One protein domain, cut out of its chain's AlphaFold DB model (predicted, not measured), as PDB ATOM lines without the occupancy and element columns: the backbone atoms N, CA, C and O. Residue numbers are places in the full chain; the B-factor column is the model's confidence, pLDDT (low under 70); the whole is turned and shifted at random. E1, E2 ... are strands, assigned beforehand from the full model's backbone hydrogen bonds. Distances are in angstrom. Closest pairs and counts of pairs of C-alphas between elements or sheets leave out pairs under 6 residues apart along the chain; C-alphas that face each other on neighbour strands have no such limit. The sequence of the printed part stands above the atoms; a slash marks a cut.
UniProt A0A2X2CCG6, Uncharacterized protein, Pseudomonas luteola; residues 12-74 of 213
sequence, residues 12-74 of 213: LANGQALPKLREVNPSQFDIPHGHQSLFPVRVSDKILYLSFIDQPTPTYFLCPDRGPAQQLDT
ATOM      1  N   LEU A  12      -9.760 -31.845 -37.978       84.06
ATOM      2  CA  LEU A  12      -9.833 -30.784 -38.972       84.06
ATOM      3  C   LEU A  12      -8.811 -31.050 -40.080       84.06
ATOM      4  O   LEU A  12      -7.849 -31.792 -39.900       84.06
ATOM      5  N   ALA A  13      -8.979 -30.416 -41.241       81.88
ATOM      6  CA  ALA A  13      -8.052 -30.601 -42.364       81.88
ATOM      7  C   ALA A  13      -6.612 -30.203 -42.007       81.88
ATOM      8  O   ALA A  13      -5.660 -30.799 -42.498       81.88
ATOM      9  N   ASN A  14      -6.487 -29.206 -41.132       78.19
ATOM     10  CA  ASN A  14      -5.220 -28.596 -40.760       78.19
ATOM     11  C   ASN A  14      -4.745 -29.042 -39.372       78.19
ATOM     12  O   ASN A  14      -3.763 -28.505 -38.881       78.19
ATOM     13  N   GLY A  15      -5.427 -29.976 -38.703       86.62
ATOM     14  CA  GLY A  15      -5.060 -30.360 -37.346       86.62
ATOM     15  C   GLY A  15      -6.191 -31.003 -36.563       86.62
ATOM     16  O   GLY A  15      -7.090 -31.630 -37.112       86.62
ATOM     17  N   GLN A  16      -6.143 -30.855 -35.247       89.31
ATOM     18  CA  GLN A  16      -7.026 -31.573 -34.345       89.31
ATOM     19  C   GLN A  16      -7.583 -30.638 -33.275       89.31
ATOM     20  O   GLN A  16      -6.833 -30.152 -32.429       89.31
ATOM     21  N   ALA A  17      -8.893 -30.392 -33.306       88.88
ATOM     22  CA  ALA A  17      -9.577 -29.637 -32.267       88.88
ATOM     23  C   ALA A  17      -9.680 -30.476 -30.992       88.88
ATOM     24  O   ALA A  17     -10.050 -31.652 -31.022       88.88
ATOM     25  N   LEU A  18      -9.326 -29.857 -29.876       86.06
ATOM     26  CA  LEU A  18      -9.207 -30.465 -28.564       86.06
ATOM     27  C   LEU A  18     -10.382 -30.012 -27.677       86.06
ATOM     28  O   LEU A  18     -10.974 -28.958 -27.923       86.06
ATOM     29  N   PRO A  19     -10.721 -30.757 -26.610       76.38
ATOM     30  CA  PRO A  19     -11.773 -30.334 -25.692       76.38
ATOM     31  C   PRO A  19     -11.428 -28.996 -25.021       76.38
ATOM     32  O   PRO A  19     -10.288 -28.803 -24.593       76.38
ATOM     33  N   LYS A  20     -12.435 -28.134 -24.804       67.69
ATOM     34  CA  LYS A  20     -12.313 -26.883 -24.019       67.69
ATOM     35  C   LYS A  20     -11.828 -27.092 -22.570       67.69
ATOM     36  O   LYS A  20     -11.482 -26.128 -21.910       67.69
ATOM     37  N   LEU A  21     -11.820 -28.331 -22.070       64.06
ATOM     38  CA  LEU A  21     -11.351 -28.679 -20.721       64.06
ATOM     39  C   LEU A  21      -9.817 -28.704 -20.586       64.06
ATOM     40  O   LEU A  21      -9.313 -28.963 -19.498       64.06
ATOM     41  N   ARG A  22      -9.061 -28.486 -21.670       62.81
ATOM     42  CA  ARG A  22      -7.603 -28.314 -21.580       62.81
ATOM     43  C   ARG A  22      -7.266 -26.928 -21.026       62.81
ATOM     44  O   ARG A  22      -8.017 -25.990 -21.249       62.81
ATOM     45  N   GLU A  23      -6.104 -26.788 -20.387       66.94
ATOM     46  CA  GLU A  23      -5.557 -25.535 -19.817       66.94
ATOM     47  C   GLU A  23      -5.222 -24.446 -20.870       66.94
ATOM     48  O   GLU A  23      -4.387 -23.575 -20.645       66.94
ATOM     49  N   VAL A  24      -5.850 -24.488 -22.047       78.50
ATOM     50  CA  VAL A  24      -5.635 -23.551 -23.148       78.50
ATOM     51  C   VAL A  24      -6.738 -22.501 -23.107       78.50
ATOM     52  O   VAL A  24      -7.897 -22.793 -23.407       78.50
ATOM     53  N   ASN A  25      -6.378 -21.276 -22.733       78.81
ATOM     54  CA  ASN A  25      -7.334 -20.188 -22.577       78.81
ATOM     55  C   ASN A  25      -7.416 -19.348 -23.867       78.81
ATOM     56  O   ASN A  25      -6.369 -18.913 -24.347       78.81
ATOM     57  N   PRO A  26      -8.616 -19.050 -24.404       79.88
ATOM     58  CA  PRO A  26      -8.767 -18.219 -25.606       79.88
ATOM     59  C   PRO A  26      -8.114 -16.834 -25.486       79.88
ATOM     60  O   PRO A  26      -7.696 -16.277 -26.492       79.88
ATOM     61  N   SER A  27      -7.953 -16.295 -24.271       78.62
ATOM     62  CA  SER A  27      -7.277 -15.004 -24.039       78.62
ATOM     63  C   SER A  27      -5.784 -14.975 -24.390       78.62
ATOM     64  O   SER A  27      -5.194 -13.900 -24.402       78.62
ATOM     65  N   GLN A  28      -5.171 -16.128 -24.665       83.00
ATOM     66  CA  GLN A  28      -3.779 -16.235 -25.114       83.00
ATOM     67  C   GLN A  28      -3.626 -16.064 -26.635       83.00
ATOM     68  O   GLN A  28      -2.505 -16.123 -27.134       83.00
ATOM     69  N   PHE A  29      -4.732 -15.897 -27.366       87.38
ATOM     70  CA  PHE A  29      -4.774 -15.886 -28.826       87.38
ATOM     71  C   PHE A  29      -5.321 -14.561 -29.353       87.38
ATOM     72  O   PHE A  29      -6.188 -13.944 -28.728       87.38
ATOM     73  N   ASP A  30      -4.879 -14.179 -30.550       86.12
ATOM     74  CA  ASP A  30      -5.346 -12.989 -31.268       86.12
ATOM     75  C   ASP A  30      -6.725 -13.252 -31.910       86.12
ATOM     76  O   ASP A  30      -6.886 -13.296 -33.132       86.12
ATOM     77  N   ILE A  31      -7.744 -13.499 -31.081       84.88
ATOM     78  CA  ILE A  31      -9.126 -13.713 -31.532       84.88
ATOM     79  C   ILE A  31      -9.759 -12.346 -31.839       84.88
ATOM     80  O   ILE A  31      -9.883 -11.524 -30.926       84.88
ATOM     81  N   PRO A  32     -10.173 -12.076 -33.094       82.81
ATOM     82  CA  PRO A  32     -10.724 -10.776 -33.455       82.81
ATOM     83  C   PRO A  32     -12.012 -10.443 -32.694       82.81
ATOM     84  O   PRO A  32     -12.792 -11.320 -32.314       82.81
ATOM     85  N   HIS A  33     -12.263  -9.148 -32.504       79.94
ATOM     86  CA  HIS A  33     -13.491  -8.684 -31.867       79.94
ATOM     87  C   HIS A  33     -14.733  -9.162 -32.638       79.94
ATOM     88  O   HIS A  33     -14.758  -9.136 -33.866       79.94
ATOM     89  N   GLY A  34     -15.763  -9.602 -31.911       77.31
ATOM     90  CA  GLY A  34     -16.994 -10.153 -32.490       77.31
ATOM     91  C   GLY A  34     -16.931 -11.645 -32.837       77.31
ATOM     92  O   GLY A  34     -17.968 -12.232 -33.142       77.31
ATOM     93  N   HIS A  35     -15.761 -12.283 -32.743       86.00
ATOM     94  CA  HIS A  35     -15.639 -13.725 -32.928       86.00
ATOM     95  C   HIS A  35     -15.952 -14.476 -31.631       86.00
ATOM     96  O   HIS A  35     -15.555 -14.076 -30.536       86.00
ATOM     97  N   GLN A  36     -16.613 -15.621 -31.761       84.88
ATOM     98  CA  GLN A  36     -16.839 -16.554 -30.666       84.88
ATOM     99  C   GLN A  36     -15.777 -17.655 -30.668       84.88
ATOM    100  O   GLN A  36     -15.453 -18.245 -31.700       84.88
ATOM    101  N   SER A  37     -15.268 -17.967 -29.480       84.75
ATOM    102  CA  SER A  37     -14.221 -18.965 -29.259       84.75
ATOM    103  C   SER A  37     -14.799 -20.386 -29.183       84.75
ATOM    104  O   SER A  37     -15.534 -20.720 -28.245       84.75
ATOM    105  N   LEU A  38     -14.420 -21.266 -30.117       87.81
ATOM    106  CA  LEU A  38     -14.919 -22.646 -30.197       87.81
ATOM    107  C   LEU A  38     -13.979 -23.684 -29.587       87.81
ATOM    108  O   LEU A  38     -14.313 -24.267 -28.566       87.81
ATOM    109  N   PHE A  39     -12.817 -23.956 -30.173       90.31
ATOM    110  CA  PHE A  39     -11.958 -25.040 -29.686       90.31
ATOM    111  C   PHE A  39     -10.484 -24.687 -29.852       90.31
ATOM    112  O   PHE A  39     -10.117 -24.167 -30.903       90.31
ATOM    113  N   PRO A  40      -9.611 -25.031 -28.895       90.56
ATOM    114  CA  PRO A  40      -8.184 -25.069 -29.176       90.56
ATOM    115  C   PRO A  40      -7.895 -26.141 -30.236       90.56
ATOM    116  O   PRO A  40      -8.424 -27.250 -30.165       90.56
ATOM    117  N   VAL A  41      -7.056 -25.831 -31.220       91.62
ATOM    118  CA  VAL A  41      -6.703 -26.709 -32.341       91.62
ATOM    119  C   VAL A  41      -5.202 -26.934 -32.352       91.62
ATOM    120  O   VAL A  41      -4.426 -25.993 -32.461       91.62
ATOM    121  N   ARG A  42      -4.778 -28.193 -32.278       90.81
ATOM    122  CA  ARG A  42      -3.375 -28.566 -32.462       90.81
ATOM    123  C   ARG A  42      -3.069 -28.735 -33.946       90.81
ATOM    124  O   ARG A  42      -3.656 -29.605 -34.588       90.81
ATOM    125  N   VAL A  43      -2.138 -27.935 -34.454       89.19
ATOM    126  CA  VAL A  43      -1.614 -27.975 -35.826       89.19
ATOM    127  C   VAL A  43      -0.116 -28.243 -35.738       89.19
ATOM    128  O   VAL A  43       0.652 -27.366 -35.341       89.19
ATOM    129  N   SER A  44       0.297 -29.470 -36.061       86.88
ATOM    130  CA  SER A  44       1.664 -29.952 -35.811       86.88
ATOM    131  C   SER A  44       2.066 -29.712 -34.341       86.88
ATOM    132  O   SER A  44       1.349 -30.156 -33.442       86.88
ATOM    133  N   ASP A  45       3.149 -28.971 -34.092       86.19
ATOM    134  CA  ASP A  45       3.655 -28.654 -32.748       86.19
ATOM    135  C   ASP A  45       3.061 -27.367 -32.148       86.19
ATOM    136  O   ASP A  45       3.437 -26.957 -31.051       86.19
ATOM    137  N   LYS A  46       2.133 -26.707 -32.853       88.94
ATOM    138  CA  LYS A  46       1.513 -25.450 -32.417       88.94
ATOM    139  C   LYS A  46       0.075 -25.659 -31.967       88.94
ATOM    140  O   LYS A  46      -0.644 -26.518 -32.478       88.94
ATOM    141  N   ILE A  47      -0.359 -24.822 -31.030       90.75
ATOM    142  CA  ILE A  47      -1.765 -24.682 -30.660       90.75
ATOM    143  C   ILE A  47      -2.265 -23.372 -31.265       90.75
ATOM    144  O   ILE A  47      -1.610 -22.343 -31.145       90.75
ATOM    145  N   LEU A  48      -3.408 -23.441 -31.934       92.19
ATOM    146  CA  LEU A  48      -4.193 -22.325 -32.451       92.19
ATOM    147  C   LEU A  48      -5.578 -22.371 -31.794       92.19
ATOM    148  O   LEU A  48      -5.898 -23.322 -31.074       92.19
ATOM    149  N   TYR A  49      -6.432 -21.398 -32.085       91.75
ATOM    150  CA  TYR A  49      -7.807 -21.383 -31.600       91.75
ATOM    151  C   TYR A  49      -8.806 -21.275 -32.752       91.75
ATOM    152  O   TYR A  49      -8.735 -20.357 -33.561       91.75
ATOM    153  N   LEU A  50      -9.752 -22.211 -32.831       92.56
ATOM    154  CA  LEU A  50     -10.880 -22.126 -33.751       92.56
ATOM    155  C   LEU A  50     -11.869 -21.093 -33.221       92.56
ATOM    156  O   LEU A  50     -12.417 -21.261 -32.127       92.56
ATOM    157  N   SER A  51     -12.122 -20.060 -34.012       91.88
ATOM    158  CA  SER A  51     -13.164 -19.073 -33.757       91.88
ATOM    159  C   SER A  51     -14.165 -19.023 -34.910       91.88
ATOM    160  O   SER A  51     -13.877 -19.502 -36.011       91.88
ATOM    161  N   PHE A  52     -15.352 -18.474 -34.656       91.19
ATOM    162  CA  PHE A  52     -16.354 -18.249 -35.695       91.19
ATOM    163  C   PHE A  52     -17.066 -16.906 -35.525       91.19
ATOM    164  O   PHE A  52     -17.182 -16.391 -34.413       91.19
ATOM    165  N   ILE A  53     -17.564 -16.372 -36.633       89.69
ATOM    166  CA  ILE A  53     -18.511 -15.255 -36.676       89.69
ATOM    167  C   ILE A  53     -19.803 -15.749 -37.321       89.69
ATOM    168  O   ILE A  53     -19.750 -16.482 -38.303       89.69
ATOM    169  N   ASP A  54     -20.948 -15.380 -36.752       82.31
ATOM    170  CA  ASP A  54     -22.262 -15.885 -37.174       82.31
ATOM    171  C   ASP A  54     -22.888 -15.049 -38.306       82.31
ATOM    172  O   ASP A  54     -23.658 -15.557 -39.116       82.31
ATOM    173  N   GLN A  55     -22.542 -13.757 -38.394       78.94
ATOM    174  CA  GLN A  55     -23.209 -12.795 -39.277       78.94
ATOM    175  C   GLN A  55     -22.219 -12.017 -40.159       78.94
ATOM    176  O   GLN A  55     -21.143 -11.651 -39.681       78.94
ATOM    177  N   PRO A  56     -22.576 -11.717 -41.427       74.62
ATOM    178  CA  PRO A  56     -23.846 -12.034 -42.107       74.62
ATOM    179  C   PRO A  56     -23.974 -13.500 -42.558       74.62
ATOM    180  O   PRO A  56     -25.077 -13.958 -42.837       74.62
ATOM    181  N   THR A  57     -22.865 -14.237 -42.605       83.75
ATOM    182  CA  THR A  57     -22.829 -15.677 -42.877       83.75
ATOM    183  C   THR A  57     -21.786 -16.347 -41.990       83.75
ATOM    184  O   THR A  57     -20.703 -15.766 -41.821       83.75
ATOM    185  N   PRO A  58     -22.040 -17.575 -41.502       90.19
ATOM    186  CA  PRO A  58     -21.088 -18.284 -40.669       90.19
ATOM    187  C   PRO A  58     -19.717 -18.413 -41.333       90.19
ATOM    188  O   PRO A  58     -19.576 -18.962 -42.430       90.19
ATOM    189  N   THR A  59     -18.694 -17.886 -40.666       92.69
ATOM    190  CA  THR A  59     -17.313 -17.937 -41.152       92.69
ATOM    191  C   THR A  59     -16.388 -18.382 -40.033       92.69
ATOM    192  O   THR A  59     -16.484 -17.899 -38.904       92.69
ATOM    193  N   TYR A  60     -15.491 -19.311 -40.351       93.69
ATOM    194  CA  TYR A  60     -14.585 -19.944 -39.398       93.69
ATOM    195  C   TYR A  60     -13.152 -19.472 -39.593       93.69
ATOM    196  O   TYR A  60     -12.713 -19.248 -40.720       93.69
ATOM    197  N   PHE A  61     -12.409 -19.379 -38.494       93.31
ATOM    198  CA  PHE A  61     -11.026 -18.919 -38.499       93.31
ATOM    199  C   PHE A  61     -10.154 -19.737 -37.549       93.31
ATOM    200  O   PHE A  61     -10.599 -20.124 -36.469       93.31
ATOM    201  N   LEU A  62      -8.889 -19.942 -37.916       93.44
ATOM    202  CA  LEU A  62      -7.833 -20.347 -36.990       93.44
ATOM    203  C   LEU A  62      -7.052 -19.112 -36.545       93.44
ATOM    204  O   LEU A  62      -6.398 -18.454 -37.352       93.44
ATOM    205  N   CYS A  63      -7.123 -18.818 -35.255       92.38
ATOM    206  CA  CYS A  63      -6.438 -17.705 -34.617       92.38
ATOM    207  C   CYS A  63      -5.122 -18.199 -33.992       92.38
ATOM    208  O   CYS A  63      -5.169 -19.075 -33.121       92.38
ATOM    209  N   PRO A  64      -3.955 -17.694 -34.430       91.62
ATOM    210  CA  PRO A  64      -2.685 -17.960 -33.763       91.62
ATOM    211  C   PRO A  64      -2.547 -17.199 -32.440       91.62
ATOM    212  O   PRO A  64      -3.372 -16.357 -32.088       91.62
ATOM    213  N   ASP A  65      -1.490 -17.526 -31.697       88.06
ATOM    214  CA  ASP A  65      -1.044 -16.761 -30.529       88.06
ATOM    215  C   ASP A  65      -0.614 -15.342 -30.919       88.06
ATOM    216  O   ASP A  65      -0.804 -14.403 -30.152       88.06
ATOM    217  N   ARG A  66      -0.029 -15.197 -32.114       85.44
ATOM    218  CA  ARG A  66       0.347 -13.921 -32.719       85.44
ATOM    219  C   ARG A  66       0.095 -13.919 -34.218       85.44
ATOM    220  O   ARG A  66       0.538 -14.825 -34.929       85.44
ATOM    221  N   GLY A  67      -0.513 -12.845 -34.709       86.44
ATOM    222  CA  GLY A  67      -0.660 -12.576 -36.140       86.44
ATOM    223  C   GLY A  67      -2.087 -12.757 -36.663       86.44
ATOM    224  O   GLY A  67      -3.024 -12.944 -35.890       86.44
ATOM    225  N   PRO A  68      -2.285 -12.652 -37.989       88.50
ATOM    226  CA  PRO A  68      -3.622 -12.595 -38.561       88.50
ATOM    227  C   PRO A  68      -4.349 -13.939 -38.453       88.50
ATOM    228  O   PRO A  68      -3.771 -15.002 -38.687       88.50
ATOM    229  N   ALA A  69      -5.649 -13.873 -38.161       90.50
ATOM    230  CA  ALA A  69      -6.526 -15.032 -38.190       90.50
ATOM    231  C   ALA A  69      -6.644 -15.585 -39.621       90.50
ATOM    232  O   ALA A  69      -6.878 -14.843 -40.577       90.50
ATOM    233  N   GLN A  70      -6.507 -16.901 -39.769       92.50
ATOM    234  CA  GLN A  70      -6.620 -17.579 -41.055       92.50
ATOM    235  C   GLN A  70      -8.054 -18.062 -41.265       92.50
ATOM    236  O   GLN A  70      -8.521 -18.940 -40.540       92.50
ATOM    237  N   GLN A  71      -8.736 -17.535 -42.280       93.31
ATOM    238  CA  GLN A  71     -10.067 -18.003 -42.658       93.31
ATOM    239  C   GLN A  71     -10.026 -19.458 -43.150       93.31
ATOM    240  O   GLN A  71      -9.123 -19.863 -43.886       93.31
ATOM    241  N   LEU A  72     -11.020 -20.240 -42.740       92.31
ATOM    242  CA  LEU A  72     -11.239 -21.613 -43.172       92.31
ATOM    243  C   LEU A  72     -12.410 -21.705 -44.154       92.31
ATOM    244  O   LEU A  72     -13.302 -20.859 -44.174       92.31
ATOM    245  N   ASP A  73     -12.435 -22.792 -44.922       92.81
ATOM    246  CA  ASP A  73     -13.611 -23.166 -45.701       92.81
ATOM    247  C   ASP A  73     -14.757 -23.559 -44.754       92.81
ATOM    248  O   ASP A  73     -14.643 -24.537 -44.005       92.81
ATOM    249  N   THR A  74     -15.845 -22.785 -44.769       91.88
ATOM    250  CA  THR A  74     -16.990 -22.971 -43.866       91.88
ATOM    251  C   THR A  74     -17.599 -24.362 -44.014       91.88
ATOM    252  O   THR A  74     -17.684 -25.096 -43.032       91.88
TER     253      THR A  74
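What this domain is: This is residues 12 to 74 of the 213 residues of an uncharacterized protein of Pseudomonas luteola (UniProt A0A2X2CCG6). One strongly twisted five-stranded sheet, curled like part of a barrel, has a long loop, residues 18 to 35, passing over one face. The 63 printed residues include five strands and no named helix; under half, 27, are in named elements. This all-strand meander, each strand antiparallel to the one before, has order E1 E2 E3 E4 E5. It is compact, with a radius of gyration of the C-alphas of 10.8 A, and spans 32 by 24 by 23 A.

Where its parts are: E3, residues 46 to 53, measures 22.9 A; E2, 36 to 43, 19.7 A, bends by 54 degrees at residue 39; E4, 59 to 63, 12.7 A. E1, 15 to 17, begins at C-alpha 15 (-5.060, -30.360, -37.346); E5, 70 to 72, ends at C-alpha 72 (-11.239, -21.613, -43.172).

How they stand to each other: E2 and E3 form a hairpin, N 41 and O 48 2.8 A apart. E3 and E4 have N 51 and O 61 at 2.9 A. Edge strands E1 and E5 are apart.

The domain as a whole: The printed part has no cut. The link E1 to E2 is long; pLDDT is under 70 at residues 20 to 23.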